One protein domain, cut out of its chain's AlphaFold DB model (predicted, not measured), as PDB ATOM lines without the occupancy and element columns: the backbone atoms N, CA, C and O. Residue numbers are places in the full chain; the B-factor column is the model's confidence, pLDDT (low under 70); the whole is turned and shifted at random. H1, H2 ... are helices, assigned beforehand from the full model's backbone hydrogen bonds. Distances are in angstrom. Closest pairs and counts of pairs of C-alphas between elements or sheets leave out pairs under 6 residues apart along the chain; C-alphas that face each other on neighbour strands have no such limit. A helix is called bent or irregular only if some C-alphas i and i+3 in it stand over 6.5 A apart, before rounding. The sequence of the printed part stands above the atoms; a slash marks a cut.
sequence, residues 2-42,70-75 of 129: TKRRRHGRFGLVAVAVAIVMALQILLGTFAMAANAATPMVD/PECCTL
ATOM      1  N   THR A   2     170.307 199.356 133.746       59.66
ATOM      2  CA  THR A   2     169.299 199.419 132.661       59.66
ATOM      3  C   THR A   2     168.468 198.141 132.469       59.66
ATOM      4  O   THR A   2     167.301 198.221 132.090       59.66
ATOM      5  N   LYS A   3     169.024 196.960 132.769       56.31
ATOM      6  CA  LYS A   3     168.384 195.649 132.519       56.31
ATOM      7  C   LYS A   3     167.151 195.396 133.408       56.31
ATOM      8  O   LYS A   3     166.133 194.918 132.921       56.31
ATOM      9  N   ARG A   4     167.208 195.813 134.682       59.31
ATOM     10  CA  ARG A   4     166.112 195.674 135.665       59.31
ATOM     11  C   ARG A   4     164.923 196.596 135.355       59.31
ATOM     12  O   ARG A   4     163.777 196.180 135.463       59.31
ATOM     13  N   ARG A   5     165.196 197.821 134.879       60.25
ATOM     14  CA  ARG A   5     164.159 198.768 134.422       60.25
ATOM     15  C   ARG A   5     163.467 198.310 133.137       60.25
ATOM     16  O   ARG A   5     162.268 198.517 133.008       60.25
ATOM     17  N   ARG A   6     164.188 197.677 132.202       60.38
ATOM     18  CA  ARG A   6     163.573 197.089 130.997       60.38
ATOM     19  C   ARG A   6     162.617 195.951 131.361       60.38
ATOM     20  O   ARG A   6     161.488 195.966 130.897       60.38
ATOM     21  N   HIS A   7     163.021 195.048 132.255       62.06
ATOM     22  CA  HIS A   7     162.172 193.942 132.716       62.06
ATOM     23  C   HIS A   7     160.866 194.416 133.381       62.06
ATOM     24  O   HIS A   7     159.801 193.895 133.073       62.06
ATOM     25  N   GLY A   8     160.926 195.458 134.222       69.19
ATOM     26  CA  GLY A   8     159.723 196.049 134.823       69.19
ATOM     27  C   GLY A   8     158.783 196.707 133.803       69.19
ATOM     28  O   GLY A   8     157.568 196.611 133.935       69.19
ATOM     29  N   ARG A   9     159.333 197.324 132.744       73.00
ATOM     30  CA  ARG A   9     158.531 197.894 131.647       73.00
ATOM     31  C   ARG A   9     157.845 196.807 130.821       73.00
ATOM     32  O   ARG A   9     156.681 196.973 130.491       73.00
ATOM     33  N   PHE A  10     158.522 195.692 130.540       79.00
ATOM     34  CA  PHE A  10     157.904 194.553 129.851       79.00
ATOM     35  C   PHE A  10     156.806 193.889 130.690       79.00
ATOM     36  O   PHE A  10     155.768 193.537 130.141       79.00
ATOM     37  N   GLY A  11     156.984 193.793 132.012       83.31
ATOM     38  CA  GLY A  11     155.939 193.308 132.919       83.31
ATOM     39  C   GLY A  11     154.692 194.197 132.918       83.31
ATOM     40  O   GLY A  11     153.583 193.692 132.782       83.31
ATOM     41  N   LEU A  12     154.862 195.523 132.988       88.31
ATOM     42  CA  LEU A  12     153.742 196.470 132.898       88.31
ATOM     43  C   LEU A  12     153.010 196.388 131.556       88.31
ATOM     44  O   LEU A  12     151.783 196.415 131.530       88.31
ATOM     45  N   VAL A  13     153.749 196.257 130.450       91.00
ATOM     46  CA  VAL A  13     153.153 196.077 129.119       91.00
ATOM     47  C   VAL A  13     152.371 194.766 129.049       91.00
ATOM     48  O   VAL A  13     151.248 194.766 128.564       91.00
ATOM     49  N   ALA A  14     152.914 193.667 129.579       90.38
ATOM     50  CA  ALA A  14     152.223 192.380 129.598       90.38
ATOM     51  C   ALA A  14     150.913 192.435 130.402       90.38
ATOM     52  O   ALA A  14     149.888 191.944 129.934       90.38
ATOM     53  N   VAL A  15     150.921 193.086 131.570       92.38
ATOM     54  CA  VAL A  15     149.708 193.290 132.381       92.38
ATOM     55  C   VAL A  15     148.692 194.159 131.639       92.38
ATOM     56  O   VAL A  15     147.517 193.810 131.590       92.38
ATOM     57  N   ALA A  16     149.130 195.254 131.014       94.31
ATOM     58  CA  ALA A  16     148.244 196.110 130.228       94.31
ATOM     59  C   ALA A  16     147.597 195.348 129.058       94.31
ATOM     60  O   ALA A  16     146.389 195.443 128.862       94.31
ATOM     61  N   VAL A  17     148.371 194.542 128.324       94.75
ATOM     62  CA  VAL A  17     147.860 193.700 127.231       94.75
ATOM     63  C   VAL A  17     146.862 192.666 127.746       94.75
ATOM     64  O   VAL A  17     145.816 192.481 127.131       94.75
ATOM     65  N   ALA A  18     147.138 192.026 128.887       93.69
ATOM     66  CA  ALA A  18     146.218 191.065 129.491       93.69
ATOM     67  C   ALA A  18     144.876 191.712 129.873       93.69
ATOM     68  O   ALA A  18     143.821 191.146 129.593       93.69
ATOM     69  N   ILE A  19     144.907 192.919 130.452       94.81
ATOM     70  CA  ILE A  19     143.698 193.683 130.794       94.81
ATOM     71  C   ILE A  19     142.906 194.040 129.532       94.81
ATOM     72  O   ILE A  19     141.696 193.829 129.490       94.81
ATOM     73  N   VAL A  20     143.574 194.541 128.488       95.00
ATOM     74  CA  VAL A  20     142.917 194.888 127.216       95.00
ATOM     75  C   VAL A  20     142.305 193.654 126.553       95.00
ATOM     76  O   VAL A  20     141.176 193.728 126.081       95.00
ATOM     77  N   MET A  21     142.992 192.508 126.565       91.94
ATOM     78  CA  MET A  21     142.442 191.255 126.035       91.94
ATOM     79  C   MET A  21     141.222 190.775 126.820       91.94
ATOM     80  O   MET A  21     140.222 190.395 126.216       91.94
ATOM     81  N   ALA A  22     141.263 190.834 128.154       88.88
ATOM     82  CA  ALA A  22     140.114 190.482 128.983       88.88
ATOM     83  C   ALA A  22     138.904 191.377 128.669       88.88
ATOM     84  O   ALA A  22     137.797 190.880 128.478       88.88
ATOM     85  N   LEU A  23     139.125 192.689 128.537       88.81
ATOM     86  CA  LEU A  23     138.087 193.632 128.126       88.81
ATOM     87  C   LEU A  23     137.568 193.336 126.713       88.81
ATOM     88  O   LEU A  23     136.360 193.338 126.511       88.81
ATOM     89  N   GLN A  24     138.442 193.026 125.755       87.81
ATOM     90  CA  GLN A  24     138.059 192.700 124.377       87.81
ATOM     91  C   GLN A  24     137.163 191.458 124.306       87.81
ATOM     92  O   GLN A  24     136.191 191.453 123.556       87.81
ATOM     93  N   ILE A  25     137.467 190.423 125.091       81.19
ATOM     94  CA  ILE A  25     136.649 189.207 125.167       81.19
ATOM     95  C   ILE A  25     135.281 189.531 125.774       81.19
ATOM     96  O   ILE A  25     134.258 189.116 125.236       81.19
ATOM     97  N   LEU A  26     135.256 190.300 126.868       78.50
ATOM     98  CA  LEU A  26     134.014 190.654 127.553       78.50
ATOM     99  C   LEU A  26     133.121 191.571 126.716       78.50
ATOM    100  O   LEU A  26     131.919 191.375 126.706       78.50
ATOM    101  N   LEU A  27     133.689 192.563 126.028       79.50
ATOM    102  CA  LEU A  27     132.947 193.572 125.263       79.50
ATOM    103  C   LEU A  27     132.628 193.107 123.835       79.50
ATOM    104  O   LEU A  27     131.606 193.494 123.270       79.50
ATOM    105  N   GLY A  28     133.485 192.270 123.246       72.44
ATOM    106  CA  GLY A  28     133.327 191.774 121.880       72.44
ATOM    107  C   GLY A  28     132.079 190.914 121.698       72.44
ATOM    108  O   GLY A  28     131.432 190.990 120.657       72.44
ATOM    109  N   THR A  29     131.681 190.157 122.722       65.25
ATOM    110  CA  THR A  29     130.452 189.348 122.695       65.25
ATOM    111  C   THR A  29     129.197 190.213 122.572       65.25
ATOM    112  O   THR A  29     128.315 189.887 121.781       65.25
ATOM    113  N   PHE A  30     129.133 191.352 123.271       67.00
ATOM    114  CA  PHE A  30     128.003 192.284 123.181       67.00
ATOM    115  C   PHE A  30     127.904 192.945 121.804       67.00
ATOM    116  O   PHE A  30     126.802 193.097 121.280       67.00
ATOM    117  N   ALA A  31     129.039 193.298 121.195       65.69
ATOM    118  CA  ALA A  31     129.060 193.865 119.847       65.69
ATOM    119  C   ALA A  31     128.543 192.863 118.798       65.69
ATOM    120  O   ALA A  31     127.743 193.223 117.935       65.69
ATOM    121  N   MET A  32     128.941 191.593 118.908       63.84
ATOM    122  CA  MET A  32     128.457 190.534 118.015       63.84
ATOM    123  C   MET A  32     126.971 190.223 118.244       63.84
ATOM    124  O   MET A  32     126.230 190.030 117.282       63.84
ATOM    125  N   ALA A  33     126.511 190.243 119.499       59.84
ATOM    126  CA  ALA A  33     125.103 190.049 119.841       59.84
ATOM    127  C   ALA A  33     124.205 191.170 119.292       59.84
ATOM    128  O   ALA A  33     123.125 190.893 118.774       59.84
ATOM    129  N   ALA A  34     124.661 192.425 119.347       60.44
ATOM    130  CA  ALA A  34     123.923 193.557 118.790       60.44
ATOM    131  C   ALA A  34     123.756 193.449 117.265       60.44
ATOM    132  O   ALA A  34     122.699 193.788 116.739       60.44
ATOM    133  N   ASN A  35     124.767 192.930 116.560       58.19
ATOM    134  CA  ASN A  35     124.697 192.731 115.114       58.19
ATOM    135  C   ASN A  35     123.768 191.564 114.728       58.19
ATOM    136  O   ASN A  35     123.012 191.669 113.765       58.19
ATOM    137  N   ALA A  36     123.765 190.481 115.512       56.34
ATOM    138  CA  ALA A  36     122.875 189.333 115.304       56.34
ATOM    139  C   ALA A  36     121.391 189.643 115.579       56.34
ATOM    140  O   ALA A  36     120.515 188.925 115.106       56.34
ATOM    141  N   ALA A  37     121.098 190.706 116.333       55.12
ATOM    142  CA  ALA A  37     119.736 191.150 116.614       55.12
ATOM    143  C   ALA A  37     119.125 192.002 115.486       55.12
ATOM    144  O   ALA A  37     117.981 192.437 115.617       55.12
ATOM    145  N   THR A  38     119.862 192.269 114.400       58.06
ATOM    146  CA  THR A  38     119.312 193.002 113.255       58.06
ATOM    147  C   THR A  38     118.434 192.063 112.421       58.06
ATOM    148  O   THR A  38     118.942 191.098 111.846       58.06
ATOM    149  N   PRO A  39     117.103 192.278 112.374       60.12
ATOM    150  CA  PRO A  39     116.231 191.427 111.579       60.12
ATOM    151  C   PRO A  39     116.561 191.627 110.102       60.12
ATOM    152  O   PRO A  39     116.660 192.763 109.631       60.12
ATOM    153  N   MET A  40     116.706 190.529 109.359       63.03
ATOM    154  CA  MET A  40     116.801 190.609 107.909       63.03
ATOM    155  C   MET A  40     115.459 191.100 107.370       63.03
ATOM    156  O   MET A  40     114.455 190.385 107.392       63.03
ATOM    157  N   VAL A  41     115.442 192.354 106.936       71.69
ATOM    158  CA  VAL A  41     114.277 192.997 106.341       71.69
ATOM    159  C   VAL A  41     114.477 193.129 104.842       71.69
ATOM    160  O   VAL A  41     115.586 193.344 104.354       71.69
ATOM    161  N   ASP A  42     113.392 192.981 104.101       70.25
ATOM    162  CA  ASP A  42     113.379 193.284 102.678       70.25
ATOM    163  C   ASP A  42     113.489 194.802 102.408       70.25
ATOM    164  O   ASP A  42     113.411 195.629 103.317       70.25
ATOM    165  N   PRO A  70     122.853 179.360 113.321       54.09
ATOM    166  CA  PRO A  70     123.996 180.132 112.859       54.09
ATOM    167  C   PRO A  70     125.099 180.079 113.920       54.09
ATOM    168  O   PRO A  70     124.816 180.159 115.117       54.09
ATOM    169  N   GLU A  71     126.352 179.949 113.484       53.38
ATOM    170  CA  GLU A  71     127.530 179.780 114.354       53.38
ATOM    171  C   GLU A  71     127.625 180.860 115.456       53.38
ATOM    172  O   GLU A  71     128.136 180.638 116.555       53.38
ATOM    173  N   CYS A  72     127.048 182.042 115.213       50.97
ATOM    174  CA  CYS A  72     126.947 183.119 116.197       50.97
ATOM    175  C   CYS A  72     126.050 182.759 117.401       50.97
ATOM    176  O   CYS A  72     126.353 183.138 118.533       50.97
ATOM    177  N   CYS A  73     124.965 182.011 117.181       55.56
ATOM    178  CA  CYS A  73     124.061 181.541 118.231       55.56
ATOM    179  C   CYS A  73     124.651 180.368 119.018       55.56
ATOM    180  O   CYS A  73     124.451 180.294 120.230       55.56
ATOM    181  N   THR A  74     125.384 179.459 118.370       56.31
ATOM    182  CA  THR A  74     125.994 178.297 119.039       56.31
ATOM    183  C   THR A  74     127.148 178.719 119.951       56.31
ATOM    184  O   THR A  74     127.214 178.253 121.088       56.31
ATOM    185  N   LEU A  75     127.991 179.664 119.519       54.03
ATOM    186  CA  LEU A  75     129.082 180.211 120.334       54.03
ATOM    187  C   LEU A  75     128.553 180.961 121.568       54.03
ATOM    188  O   LEU A  75     129.035 180.750 122.683       54.03
TER     189      LEU A  75
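What this domain is: This is residues 2 to 42 and 70 to 75 of the 129 residues of an uncharacterized protein of Shinella sp. JR1-6 (UniProt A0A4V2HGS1). Look first for one long helix, H1, with a gentle kink, which makes most of the length of a thin rod; beside its last residues sits a very short helix, H2, while residues 37 to 42 stick out beyond H1 as a free tail. The arrangement is loose, with few contacts, and residues 2 to 28 of H1 stand free. You will find 47 printed residues, with two named helices in the order H1, H2 and no named strand; the class is all helix. The whole is extended, with a radius of gyration of the C-alphas of 18.7 A, and the C-alphas span 64 by 19 by 12 A.

How they stand to each other: Begin with H1, residues 2 to 36, which has a kink of 26 degrees near residue 25. It is neither bent nor irregular, but only just: C-alphas 26 and 29 are 6.2 A apart. From its far end look to H2, residues 71 to 75: the two are close but not clearly touching, and their closest C-alphas, those of Ala 36 and Cys 72, are 7.5 A apart. In H2 every O i to N i+4 pair is within hydrogen-bond range; in H1 it is 29 of 31.

Where its parts are: Find C-alpha 2 at (169.299, 199.419, 132.661); from there H1 runs 50.6 A to C-alpha 36 at (122.875, 189.333, 115.304). H2 begins at C-alpha 71 and ends at C-alpha 75, at (129.082, 180.211, 120.334).

The domain as a whole: The two C-alphas farthest apart, those of Thr 2 and Asp 42, are 63.7 A apart. Residues 43 to 69 are not printed, and C-alphas 42 and 70 are 19.7 A apart across this cut, which lies in the link from H1 to H2. In the B-factor column the mean pLDDT of the printed part is 71.6; it is under 70 in residues 2 to 8, 29 to 40 and 70 to 75 of this predicted model.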